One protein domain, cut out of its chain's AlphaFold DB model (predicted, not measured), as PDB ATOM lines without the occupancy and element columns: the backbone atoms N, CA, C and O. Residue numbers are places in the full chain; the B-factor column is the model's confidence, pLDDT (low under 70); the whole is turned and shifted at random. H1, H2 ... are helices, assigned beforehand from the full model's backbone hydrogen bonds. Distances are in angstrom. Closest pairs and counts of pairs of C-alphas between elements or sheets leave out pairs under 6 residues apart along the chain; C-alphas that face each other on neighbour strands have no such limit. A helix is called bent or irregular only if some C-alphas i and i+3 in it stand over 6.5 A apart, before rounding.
ATOM      1  N   GLY A  27     150.701 128.093 114.610       93.38
ATOM      2  CA  GLY A  27     150.648 127.476 115.940       93.38
ATOM      3  C   GLY A  27     151.264 126.076 115.894       93.38
ATOM      4  O   GLY A  27     151.152 125.401 114.867       93.38
ATOM      5  N   ILE A  28     151.955 125.639 116.950       93.69
ATOM      6  CA  ILE A  28     152.674 124.353 116.944       93.69
ATOM      7  C   ILE A  28     151.688 123.192 116.790       93.69
ATOM      8  O   ILE A  28     151.858 122.377 115.884       93.69
ATOM      9  N   GLY A  29     150.639 123.143 117.613       96.56
ATOM     10  CA  GLY A  29     149.635 122.082 117.570       96.56
ATOM     11  C   GLY A  29     148.777 122.138 116.307       96.56
ATOM     12  O   GLY A  29     148.629 121.136 115.608       96.56
ATOM     13  N   ALA A  30     148.255 123.315 115.971       97.88
ATOM     14  CA  ALA A  30     147.397 123.524 114.811       97.88
ATOM     15  C   ALA A  30     148.120 123.199 113.498       97.88
ATOM     16  O   ALA A  30     147.561 122.508 112.645       97.88
ATOM     17  N   SER A  31     149.372 123.642 113.336       98.00
ATOM     18  CA  SER A  31     150.157 123.337 112.130       98.00
ATOM     19  C   SER A  31     150.546 121.860 112.042       98.00
ATOM     20  O   SER A  31     150.546 121.316 110.937       98.00
ATOM     21  N   ALA A  32     150.828 121.199 113.170       98.12
ATOM     22  CA  ALA A  32     151.115 119.766 113.197       98.12
ATOM     23  C   ALA A  32     149.896 118.952 112.744       98.12
ATOM     24  O   ALA A  32     150.002 118.167 111.803       98.12
ATOM     25  N   VAL A  33     148.723 119.210 113.335       98.38
ATOM     26  CA  VAL A  33     147.465 118.530 112.975       98.38
ATOM     27  C   VAL A  33     147.081 118.800 111.521       98.38
ATOM     28  O   VAL A  33     146.669 117.883 110.808       98.38
ATOM     29  N   TYR A  34     147.242 120.041 111.054       98.62
ATOM     30  CA  TYR A  34     147.023 120.377 109.650       98.62
ATOM     31  C   TYR A  34     147.916 119.535 108.731       98.62
ATOM     32  O   TYR A  34     147.434 118.890 107.798       98.62
ATOM     33  N   ALA A  35     149.223 119.530 108.997       98.31
ATOM     34  CA  ALA A  35     150.190 118.842 108.157       98.31
ATOM     35  C   ALA A  35     150.018 117.320 108.185       98.31
ATOM     36  O   ALA A  35     150.161 116.696 107.138       98.31
ATOM     37  N   GLU A  36     149.671 116.739 109.333       98.25
ATOM     38  CA  GLU A  36     149.369 115.314 109.474       98.25
ATOM     39  C   GLU A  36     148.188 114.903 108.589       98.25
ATOM     40  O   GLU A  36     148.320 114.000 107.764       98.25
ATOM     41  N   ARG A  37     147.064 115.625 108.665       98.25
ATOM     42  CA  ARG A  37     145.888 115.362 107.817       98.25
ATOM     43  C   ARG A  37     146.224 115.498 106.334       98.25
ATOM     44  O   ARG A  37     145.897 114.626 105.529       98.25
ATOM     45  N   ARG A  38     146.947 116.557 105.955       97.94
ATOM     46  CA  ARG A  38     147.412 116.732 104.568       97.94
ATOM     47  C   ARG A  38     148.352 115.608 104.131       97.94
ATOM     48  O   ARG A  38     148.283 115.190 102.978       97.94
ATOM     49  N   HIS A  39     149.205 115.109 105.024       97.00
ATOM     50  CA  HIS A  39     150.103 113.985 104.758       97.00
ATOM     51  C   HIS A  39     149.340 112.663 104.570       97.00
ATOM     52  O   HIS A  39     149.707 111.876 103.702       97.00
ATOM     53  N   GLN A  40     148.241 112.464 105.300       96.00
ATOM     54  CA  GLN A  40     147.332 111.316 105.167       96.00
ATOM     55  C   GLN A  40     146.408 111.399 103.935       96.00
ATOM     56  O   GLN A  40     145.687 110.448 103.637       96.00
ATOM     57  N   GLY A  41     146.444 112.506 103.186       96.81
ATOM     58  CA  GLY A  41     145.674 112.695 101.955       96.81
ATOM     59  C   GLY A  41     144.309 113.361 102.142       96.81
ATOM     60  O   GLY A  41     143.565 113.469 101.167       96.81
ATOM     61  N   ASN A  42     143.987 113.845 103.346       98.19
ATOM     62  CA  ASN A  42     142.758 114.601 103.595       98.19
ATOM     63  C   ASN A  42     142.712 115.914 102.812       98.19
ATOM     64  O   ASN A  42     143.749 116.481 102.433       98.19
ATOM     65  N   SER A  43     141.495 116.421 102.608       98.12
ATOM     66  CA  SER A  43     141.296 117.708 101.945       98.12
ATOM     67  C   SER A  43     141.845 118.866 102.787       98.12
ATOM     68  O   SER A  43     142.158 118.729 103.973       98.12
ATOM     69  N   VAL A  44     141.993 120.032 102.158       98.00
ATOM     70  CA  VAL A  44     142.395 121.261 102.855       98.00
ATOM     71  C   VAL A  44     141.370 121.621 103.927       98.00
ATOM     72  O   VAL A  44     141.755 121.985 105.032       98.00
ATOM     73  N   GLU A  45     140.085 121.500 103.615       98.00
ATOM     74  CA  GLU A  45     138.971 121.813 104.509       98.00
ATOM     75  C   GLU A  45     139.010 120.919 105.752       98.00
ATOM     76  O   GLU A  45     139.034 121.423 106.874       98.00
ATOM     77  N   GLU A  46     139.135 119.603 105.564       98.19
ATOM     78  CA  GLU A  46     139.276 118.652 106.670       98.19
ATOM     79  C   GLU A  46     140.524 118.948 107.511       98.19
ATOM     80  O   GLU A  46     140.491 118.874 108.742       98.19
ATOM     81  N   ALA A  47     141.645 119.294 106.873       98.31
ATOM     82  CA  ALA A  47     142.867 119.662 107.577       98.31
ATOM     83  C   ALA A  47     142.685 120.940 108.415       98.31
ATOM     84  O   ALA A  47     143.116 120.982 109.570       98.31
ATOM     85  N   MET A  48     141.999 121.947 107.867       98.12
ATOM     86  CA  MET A  48     141.695 123.206 108.548       98.12
ATOM     87  C   MET A  48     140.777 123.010 109.753       98.12
ATOM     88  O   MET A  48     141.064 123.543 110.820       98.12
ATOM     89  N   GLU A  49     139.729 122.194 109.637       98.12
ATOM     90  CA  GLU A  49     138.864 121.871 110.781       98.12
ATOM     91  C   GLU A  49     139.634 121.197 111.925       98.12
ATOM     92  O   GLU A  49     139.336 121.400 113.103       98.12
ATOM     93  N   GLY A  50     140.621 120.362 111.587       97.94
ATOM     94  CA  GLY A  50     141.515 119.753 112.569       97.94
ATOM     95  C   GLY A  50     142.394 120.782 113.267       97.94
ATOM     96  O   GLY A  50     142.505 120.766 114.493       97.94
ATOM     97  N   ALA A  51     142.983 121.683 112.484       98.25
ATOM     98  CA  ALA A  51     143.812 122.768 112.984       98.25
ATOM     99  C   ALA A  51     143.029 123.701 113.918       98.25
ATOM    100  O   ALA A  51     143.533 124.040 114.984       98.25
ATOM    101  N   GLU A  52     141.787 124.053 113.570       97.69
ATOM    102  CA  GLU A  52     140.919 124.904 114.397       97.69
ATOM    103  C   GLU A  52     140.652 124.255 115.760       97.69
ATOM    104  O   GLU A  52     140.861 124.863 116.807       97.69
ATOM    105  N   LYS A  53     140.302 122.963 115.773       97.19
ATOM    106  CA  LYS A  53     140.094 122.213 117.024       97.19
ATOM    107  C   LYS A  53     141.362 122.147 117.878       97.19
ATOM    108  O   LYS A  53     141.280 122.222 119.104       97.19
ATOM    109  N   ALA A  54     142.525 121.995 117.247       97.06
ATOM    110  CA  ALA A  54     143.815 121.987 117.933       97.06
ATOM    111  C   ALA A  54     144.211 123.376 118.460       97.06
ATOM    112  O   ALA A  54     144.877 123.471 119.487       97.06
ATOM    113  N   TRP A  55     143.774 124.446 117.796       96.88
ATOM    114  CA  TRP A  55     143.968 125.821 118.240       96.88
ATOM    115  C   TRP A  55     143.094 126.162 119.454       96.88
ATOM    116  O   TRP A  55     143.603 126.660 120.459       96.88
ATOM    117  N   GLU A  56     141.793 125.867 119.374       95.25
ATOM    118  CA  GLU A  56     140.780 126.247 120.372       95.25
ATOM    119  C   GLU A  56     140.687 125.302 121.577       95.25
ATOM    120  O   GLU A  56     140.050 125.630 122.581       95.25
ATOM    121  N   GLY A  57     141.287 124.113 121.491       92.00
ATOM    122  CA  GLY A  57     141.235 123.120 122.559       92.00
ATOM    123  C   GLY A  57     141.689 123.674 123.916       92.00
ATOM    124  O   GLY A  57     142.472 124.614 124.010       92.00
ATOM    125  N   ARG A  58     141.256 123.035 125.013       88.81
ATOM    126  CA  ARG A  58     141.605 123.447 126.392       88.81
ATOM    127  C   ARG A  58     143.116 123.607 126.633       88.81
ATOM    128  O   ARG A  58     143.518 124.404 127.475       88.81
ATOM    129  N   PHE A  59     143.922 122.822 125.922       87.81
ATOM    130  CA  PHE A  59     145.388 122.869 125.922       87.81
ATOM    131  C   PHE A  59     145.941 123.180 124.522       87.81
ATOM    132  O   PHE A  59     147.051 122.773 124.191       87.81
ATOM    133  N   GLY A  60     145.123 123.812 123.683       91.25
ATOM    134  CA  GLY A  60     145.470 124.196 122.327       91.25
ATOM    135  C   GLY A  60     146.392 125.406 122.285       91.25
ATOM    136  O   GLY A  60     146.655 126.043 123.308       91.25
ATOM    137  N   ASP A  61     146.857 125.741 121.082       92.75
ATOM    138  CA  ASP A  61     147.827 126.822 120.864       92.75
ATOM    139  C   ASP A  61     147.355 128.164 121.447       92.75
ATOM    140  O   ASP A  61     148.161 128.914 121.996       92.75
ATOM    141  N   ARG A  62     146.047 128.455 121.419       91.94
ATOM    142  CA  ARG A  62     145.484 129.689 121.991       91.94
ATOM    143  C   ARG A  62     145.744 129.832 123.497       91.94
ATOM    144  O   ARG A  62     145.821 130.950 124.001       91.94
ATOM    145  N   ALA A  63     145.862 128.722 124.227       90.88
ATOM    146  CA  ALA A  63     146.132 128.739 125.664       90.88
ATOM    147  C   ALA A  63     147.607 129.048 125.994       90.88
ATOM    148  O   ALA A  63     147.934 129.300 127.159       90.88
ATOM    149  N   ASP A  64     148.504 129.042 125.001       90.81
ATOM    150  CA  ASP A  64     149.911 129.377 125.195       90.81
ATOM    151  C   ASP A  64     150.094 130.891 125.410       90.81
ATOM    152  O   ASP A  64     149.661 131.741 124.628       90.81
ATOM    153  N   ARG A  65     150.803 131.248 126.485       91.12
ATOM    154  CA  ARG A  65     151.090 132.646 126.838       91.12
ATOM    155  C   ARG A  65     151.894 133.376 125.760       91.12
ATOM    156  O   ARG A  65     151.766 134.593 125.639       91.12
ATOM    157  N   THR A  66     152.738 132.667 125.017       90.25
ATOM    158  CA  THR A  66     153.535 133.221 123.916       90.25
ATOM    159  C   THR A  66     152.664 133.552 122.708       90.25
ATOM    160  O   THR A  66     152.836 134.616 122.119       90.25
ATOM    161  N   VAL A  67     151.662 132.720 122.407       89.94
ATOM    162  CA  VAL A  67     150.662 132.986 121.362       89.94
ATOM    163  C   VAL A  67     149.851 134.226 121.722       89.94
ATOM    164  O   VAL A  67     149.760 135.151 120.915       89.94
ATOM    165  N   ALA A  68     149.380 134.319 122.969       90.25
ATOM    166  CA  ALA A  68     148.662 135.499 123.447       90.25
ATOM    167  C   ALA A  68     149.509 136.787 123.413       90.25
ATOM    168  O   ALA A  68     148.972 137.875 123.218       90.25
ATOM    169  N   TYR A  69     150.829 136.684 123.591       91.06
ATOM    170  CA  TYR A  69     151.739 137.828 123.489       91.06
ATOM    171  C   TYR A  69     151.893 138.333 122.046       91.06
ATOM    172  O   TYR A  69     152.040 139.534 121.835       91.06
ATOM    173  N   ILE A  70     151.855 137.434 121.059       90.75
ATOM    174  CA  ILE A  70     152.037 137.777 119.641       90.75
ATOM    175  C   ILE A  70     150.716 138.226 119.003       90.75
ATOM    176  O   ILE A  70     150.694 139.224 118.285       90.75
ATOM    177  N   TYR A  71     149.624 137.506 119.264       88.50
ATOM    178  CA  TYR A  71     148.348 137.656 118.551       88.50
ATOM    179  C   TYR A  71     147.202 138.194 119.424       88.50
ATOM    180  O   TYR A  71     146.120 138.484 118.913       88.50
ATOM    181  N   GLY A  72     147.440 138.373 120.726       89.88
ATOM    182  CA  GLY A  72     146.445 138.815 121.704       89.88
ATOM    183  C   GLY A  72     145.742 137.662 122.430       89.88
ATOM    184  O   GLY A  72     145.729 136.526 121.973       89.88
ATOM    185  N   GLN A  73     145.132 137.962 123.582       86.06
ATOM    186  CA  GLN A  73     144.411 136.983 124.425       86.06
ATOM    187  C   GLN A  73     143.235 136.312 123.701       86.06
ATOM    188  O   GLN A  73     142.912 135.156 123.958       86.06
ATOM    189  N   GLU A  74     142.611 137.043 122.780       87.44
ATOM    190  CA  GLU A  74     141.466 136.582 122.004       87.44
ATOM    191  C   GLU A  74     141.874 136.110 120.600       87.44
ATOM    192  O   GLU A  74     141.118 136.263 119.648       87.44
ATOM    193  N   SER A  75     143.077 135.547 120.445       91.19
ATOM    194  CA  SER A  75     143.591 135.153 119.131       91.19
ATOM    195  C   SER A  75     142.803 134.003 118.496       91.19
ATOM    196  O   SER A  75     142.515 132.990 119.149       91.19
ATOM    197  N   HIS A  76     142.516 134.122 117.206       93.44
ATOM    198  CA  HIS A  76     141.807 133.121 116.405       93.44
ATOM    199  C   HIS A  76     142.731 132.549 115.332       93.44
ATOM    200  O   HIS A  76     143.583 133.270 114.806       93.44
ATOM    201  N   LEU A  77     142.535 131.278 114.959       95.12
ATOM    202  CA  LEU A  77     143.356 130.642 113.927       95.12
ATOM    203  C   LEU A  77     143.292 131.416 112.603       95.12
ATOM    204  O   LEU A  77     144.300 131.515 111.909       95.12
ATOM    205  N   SER A  78     142.144 132.028 112.294       94.94
ATOM    206  CA  SER A  78     141.924 132.853 111.099       94.94
ATOM    207  C   SER A  78     142.976 133.947 110.882       94.94
ATOM    208  O   SER A  78     143.314 134.222 109.733       94.94
ATOM    209  N   GLN A  79     143.563 134.502 111.947       94.31
ATOM    210  CA  GLN A  79     144.632 135.507 111.854       94.31
ATOM    211  C   GLN A  79     145.911 134.943 111.213       94.31
ATOM    212  O   GLN A  79     146.682 135.673 110.596       94.31
ATOM    213  N   LEU A  80     146.149 133.632 111.324       95.19
ATOM    214  CA  LEU A  80     147.289 132.959 110.695       95.19
ATOM    215  C   LEU A  80     147.030 132.627 109.215       95.19
ATOM    216  O   LEU A  80     147.952 132.242 108.494       95.19
ATOM    217  N   LEU A  81     145.786 132.764 108.752       96.50
ATOM    218  CA  LEU A  81     145.346 132.344 107.418       96.50
ATOM    219  C   LEU A  81     145.294 133.492 106.405       96.50
ATOM    220  O   LEU A  81     144.989 133.252 105.240       96.50
ATOM    221  N   GLU A  82     145.591 134.719 106.833       95.12
ATOM    222  CA  GLU A  82     145.459 135.929 106.014       95.12
ATOM    223  C   GLU A  82     146.435 135.967 104.828       95.12
ATOM    224  O   GLU A  82     146.094 136.455 103.749       95.12
ATOM    225  N   GLU A  83     147.657 135.452 105.007       96.12
ATOM    226  CA  GLU A  83     148.662 135.436 103.943       96.12
ATOM    227  C   GLU A  83     148.373 134.304 102.932       96.12
ATOM    228  O   GLU A  83     148.284 133.135 103.332       96.12
ATOM    229  N   PRO A  84     148.287 134.600 101.617       97.12
ATOM    230  CA  PRO A  84     148.044 133.584 100.597       97.12
ATOM    231  C   PRO A  84     149.223 132.610 100.475       97.12
ATOM    232  O   PRO A  84     150.377 132.947 100.749       97.12
ATOM    233  N   GLY A  85     148.923 131.381 100.061       96.50
ATOM    234  CA  GLY A  85     149.914 130.331  99.837       96.50
ATOM    235  C   GLY A  85     150.561 130.383  98.448       96.50
ATOM    236  O   GLY A  85     150.669 131.433  97.820       96.50
ATOM    237  N   ASN A  86     151.024 129.229  97.960       93.56
ATOM    238  CA  ASN A  86     151.834 129.109  96.737       93.56
ATOM    239  C   ASN A  86     151.189 128.235  95.643       93.56
ATOM    240  O   ASN A  86     151.882 127.701  94.779       93.56
ATOM    241  N   GLY A  87     149.867 128.049  95.702       91.50
ATOM    242  CA  GLY A  87     149.091 127.231  94.764       91.50
ATOM    243  C   GLY A  87     148.926 125.773  95.198       91.50
ATOM    244  O   GLY A  87     147.849 125.219  95.008       91.50
ATOM    245  N   SER A  88     149.935 125.161  95.836       92.81
ATOM    246  CA  SER A  88     149.774 123.819  96.430       92.81
ATOM    247  C   SER A  88     148.992 123.851  97.738       92.81
ATOM    248  O   SER A  88     148.336 122.872  98.077       92.81
ATOM    249  N   GLU A  89     149.128 124.935  98.494       97.25
ATOM    250  CA  GLU A  89     148.358 125.203  99.701       97.25
ATOM    251  C   GLU A  89     147.765 126.610  99.571       97.25
ATOM    252  O   GLU A  89     148.420 127.493  99.001       97.25
ATOM    253  N   PRO A  90     146.531 126.834 100.054       97.00
ATOM    254  CA  PRO A  90     145.821 128.095  99.848       97.00
ATOM    255  C   PRO A  90     146.360 129.230 100.717       97.00
ATOM    256  O   PRO A  90     146.260 130.393 100.336       97.00
ATOM    257  N   THR A  91     146.951 128.899 101.867       98.19
ATOM    258  CA  THR A  91     147.458 129.859 102.847       98.19
ATOM    259  C   THR A  91     148.929 129.610 103.126       98.19
ATOM    260  O   THR A  91     149.440 128.487 103.021       98.19
ATOM    261  N   ARG A  92     149.625 130.665 103.534       97.38
ATOM    262  CA  ARG A  92     151.005 130.577 103.999       97.38
ATOM    263  C   ARG A  92     151.144 129.674 105.225       97.38
ATOM    264  O   ARG A  92     152.134 128.954 105.315       97.38
ATOM    265  N   PHE A  93     150.153 129.673 106.118       98.00
ATOM    266  CA  PHE A  93     150.059 128.715 107.222       98.00
ATOM    267  C   PHE A  93     150.208 127.273 106.718       98.00
ATOM    268  O   PHE A  93     151.088 126.553 107.185       98.00
ATOM    269  N   GLY A  94     149.429 126.876 105.703       98.00
ATOM    270  CA  GLY A  94     149.492 125.524 105.144       98.00
ATOM    271  C   GLY A  94     150.842 125.203 104.496       98.00
ATOM    272  O   GLY A  94     151.385 124.115 104.697       98.00
ATOM    273  N   VAL A  95     151.433 126.171 103.781       98.00
ATOM    274  CA  VAL A  95     152.778 126.027 103.192       98.00
ATOM    275  C   VAL A  95     153.824 125.750 104.273       98.00
ATOM    276  O   VAL A  95     154.605 124.804 104.149       98.00
ATOM    277  N   LEU A  96     153.846 126.561 105.333       97.62
ATOM    278  CA  LEU A  96     154.831 126.440 106.406       97.62
ATOM    279  C   LEU A  96     154.608 125.173 107.241       97.62
ATOM    280  O   LEU A  96     155.577 124.470 107.533       97.62
ATOM    281  N   ALA A  97     153.350 124.834 107.536       98.06
ATOM    282  CA  ALA A  97     152.979 123.609 108.233       98.06
ATOM    283  C   ALA A  97     153.530 122.379 107.500       98.06
ATOM    284  O   ALA A  97     154.237 121.552 108.080       98.06
ATOM    285  N   ARG A  98     153.292 122.281 106.189       97.06
ATOM    286  CA  ARG A  98     153.808 121.156 105.403       97.06
ATOM    287  C   ARG A  98     155.326 121.171 105.297       97.06
ATOM    288  O   ARG A  98     155.935 120.112 105.439       97.06
ATOM    289  N   ARG A  99     155.940 122.344 105.102       95.62
ATOM    290  CA  ARG A  99     157.404 122.483 105.035       95.62
ATOM    291  C   ARG A  99     158.084 121.973 106.308       95.62
ATOM    292  O   ARG A  99     159.105 121.301 106.202       95.62
ATOM    293  N   LEU A 100     157.525 122.270 107.481       96.12
ATOM    294  CA  LEU A 100     158.092 121.867 108.768       96.12
ATOM    295  C   LEU A 100     157.829 120.388 109.088       96.12
ATOM    296  O   LEU A 100     158.757 119.659 109.433       96.12
ATOM    297  N   TRP A 101     156.578 119.941 108.975       96.94
ATOM    298  CA  TRP A 101     156.149 118.658 109.541       96.94
ATOM    299  C   TRP A 101     156.234 117.480 108.568       96.94
ATOM    300  O   TRP A 101     156.478 116.359 109.001       96.94
ATOM    301  N   THR A 102     156.084 117.694 107.254       94.81
ATOM    302  CA  THR A 102     156.077 116.579 106.279       94.81
ATOM    303  C   THR A 102     157.358 115.733 106.320       94.81
ATOM    304  O   THR A 102     157.238 114.507 106.273       94.81
ATOM    305  N   PRO A 103     158.574 116.310 106.438       93.06
ATOM    306  CA  PRO A 103     159.788 115.505 106.552       93.06
ATOM    307  C   PRO A 103     159.824 114.634 107.812       93.06
ATOM    308  O   PRO A 103     160.329 113.515 107.753       93.06
ATOM    309  N   LEU A 104     159.285 115.135 108.930       92.19
ATOM    310  CA  LEU A 104     159.187 114.386 110.183       92.19
ATOM    311  C   LEU A 104     158.196 113.226 110.040       92.19
ATOM    312  O   LEU A 104     158.574 112.084 110.274       92.19
ATOM    313  N   LEU A 105     156.979 113.517 109.574       93.81
ATOM    314  CA  LEU A 105     155.910 112.528 109.378       93.81
ATOM    315  C   LEU A 105     156.323 111.423 108.394       93.81
ATOM    316  O   LEU A 105     156.083 110.248 108.631       93.81
ATOM    317  N   SER A 106     157.041 111.777 107.324       91.12
ATOM    318  CA  SER A 106     157.540 110.798 106.343       91.12
ATOM    319  C   SER A 106     158.620 109.867 106.909       91.12
ATOM    320  O   SER A 106     158.886 108.809 106.341       91.12
TER     321      SER A 106
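AT A GLANCE: This is residues 27 to 106 of the 113 residues of the protein "Exodeoxyribonuclease V subunit gamma" of Geodermatophilaceae bacterium (UniProt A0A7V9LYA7). A helical hairpin, H1 and H2 side by side and running opposite ways, makes the core, and the longest helix, H5, crosses H1 on the side away from H2. H3 lies out at one end of the long axis, touching no helix, and from there the chain runs back through the short H4 and the long link of residues 81 to 91 to the start of H5. The printed part has 80 residues with five named helices, in the order H1, H2, H3, H4, H5 along the chain, and no named strand; the class is all helix, with 51 residues in the helices. The whole is compact, with a radius of gyration of the C-alphas of 12.0 A, and rounded, with spans of 32 by 23 by 20 A.

IN THESE COORDINATES: The printed part begins at Gly 27, and H1 follows at once, residues 28 to 39, 16.2 A from first to last C-alpha; C-alpha 28 is at (152.674, 124.353, 116.944). H2, residues 44 to 56, is 18.3 A long and ends with C-alpha 56 at (140.780, 126.247, 120.372). H3, residues 65 to 71, measures 10.1 A, and H4, residues 77 to 80, measures 5.6 A. H5, residues 92 to 106, is 21.0 A long and ends with C-alpha 106 at (157.540, 110.798, 106.343). H5 is irregular, but only just: C-alphas 100 and 103 are 6.9 A apart, and its line is a rough one.

HOW THE PARTS SIT: H1 and H2 form a helical hairpin: they touch, with 25 pairs of C-alphas within 8 A, and run opposite ways at a shallow tilt of 22 degrees. Their closest C-alphas are those of Ala 30 and Ala 51, 4.1 A apart. H1 also touches H5, with 19 pairs of C-alphas within 8 A, and the closest C-alphas are those of Ser 31 and Ala 97, 4.8 A apart. The lines of H1 and H5 are about perpendicular, but only just, at 70.1 degrees. H2 and H5 are apart. H2 and H4 only just touch, with 3 pairs of C-alphas within 8 A, and H2 does so with residues 51 to 55 alone; the closest C-alphas are those of Glu 52 and Leu 77, 6.3 A apart. H4 and H5 are close but not clearly touching, the closest C-alphas being those of Leu 80 and Phe 93, 6.1 A apart. H3 and H4 are also close but not clearly touching, with the C-alphas of Tyr 71 and Gln 79 closest at 8.0 A. H3 is apart from H1, H2 and H5, and H1 and H4 are only just apart, with 8.2 A between their closest C-alphas. Every pair of O of residue i and N of residue i+4 is within hydrogen-bond range in H1, H2 and H3, and 9 of 11 are in H5. H4 is too short for such a pair; its 1 pair of O of residue i and N of residue i+3 is within range.

THE WHOLE: The two C-alphas farthest apart are those of Gln 73 and Ser 106, 34.4 A, while those of Gly 27 and Ser 106, the first and last printed, are 20.4 A apart. The printed part has no cut. The links from H1 to H2 and from H3 to H4 are tight, the link from H2 to H3 is short with 8 residues, and the link from H4 to H5 is long with 11 residues. The mean pLDDT of the printed part is 95.0, and no printed residue is under 70; among the helices, H3 has a mean of 90, and H1 and H2 have 98 each.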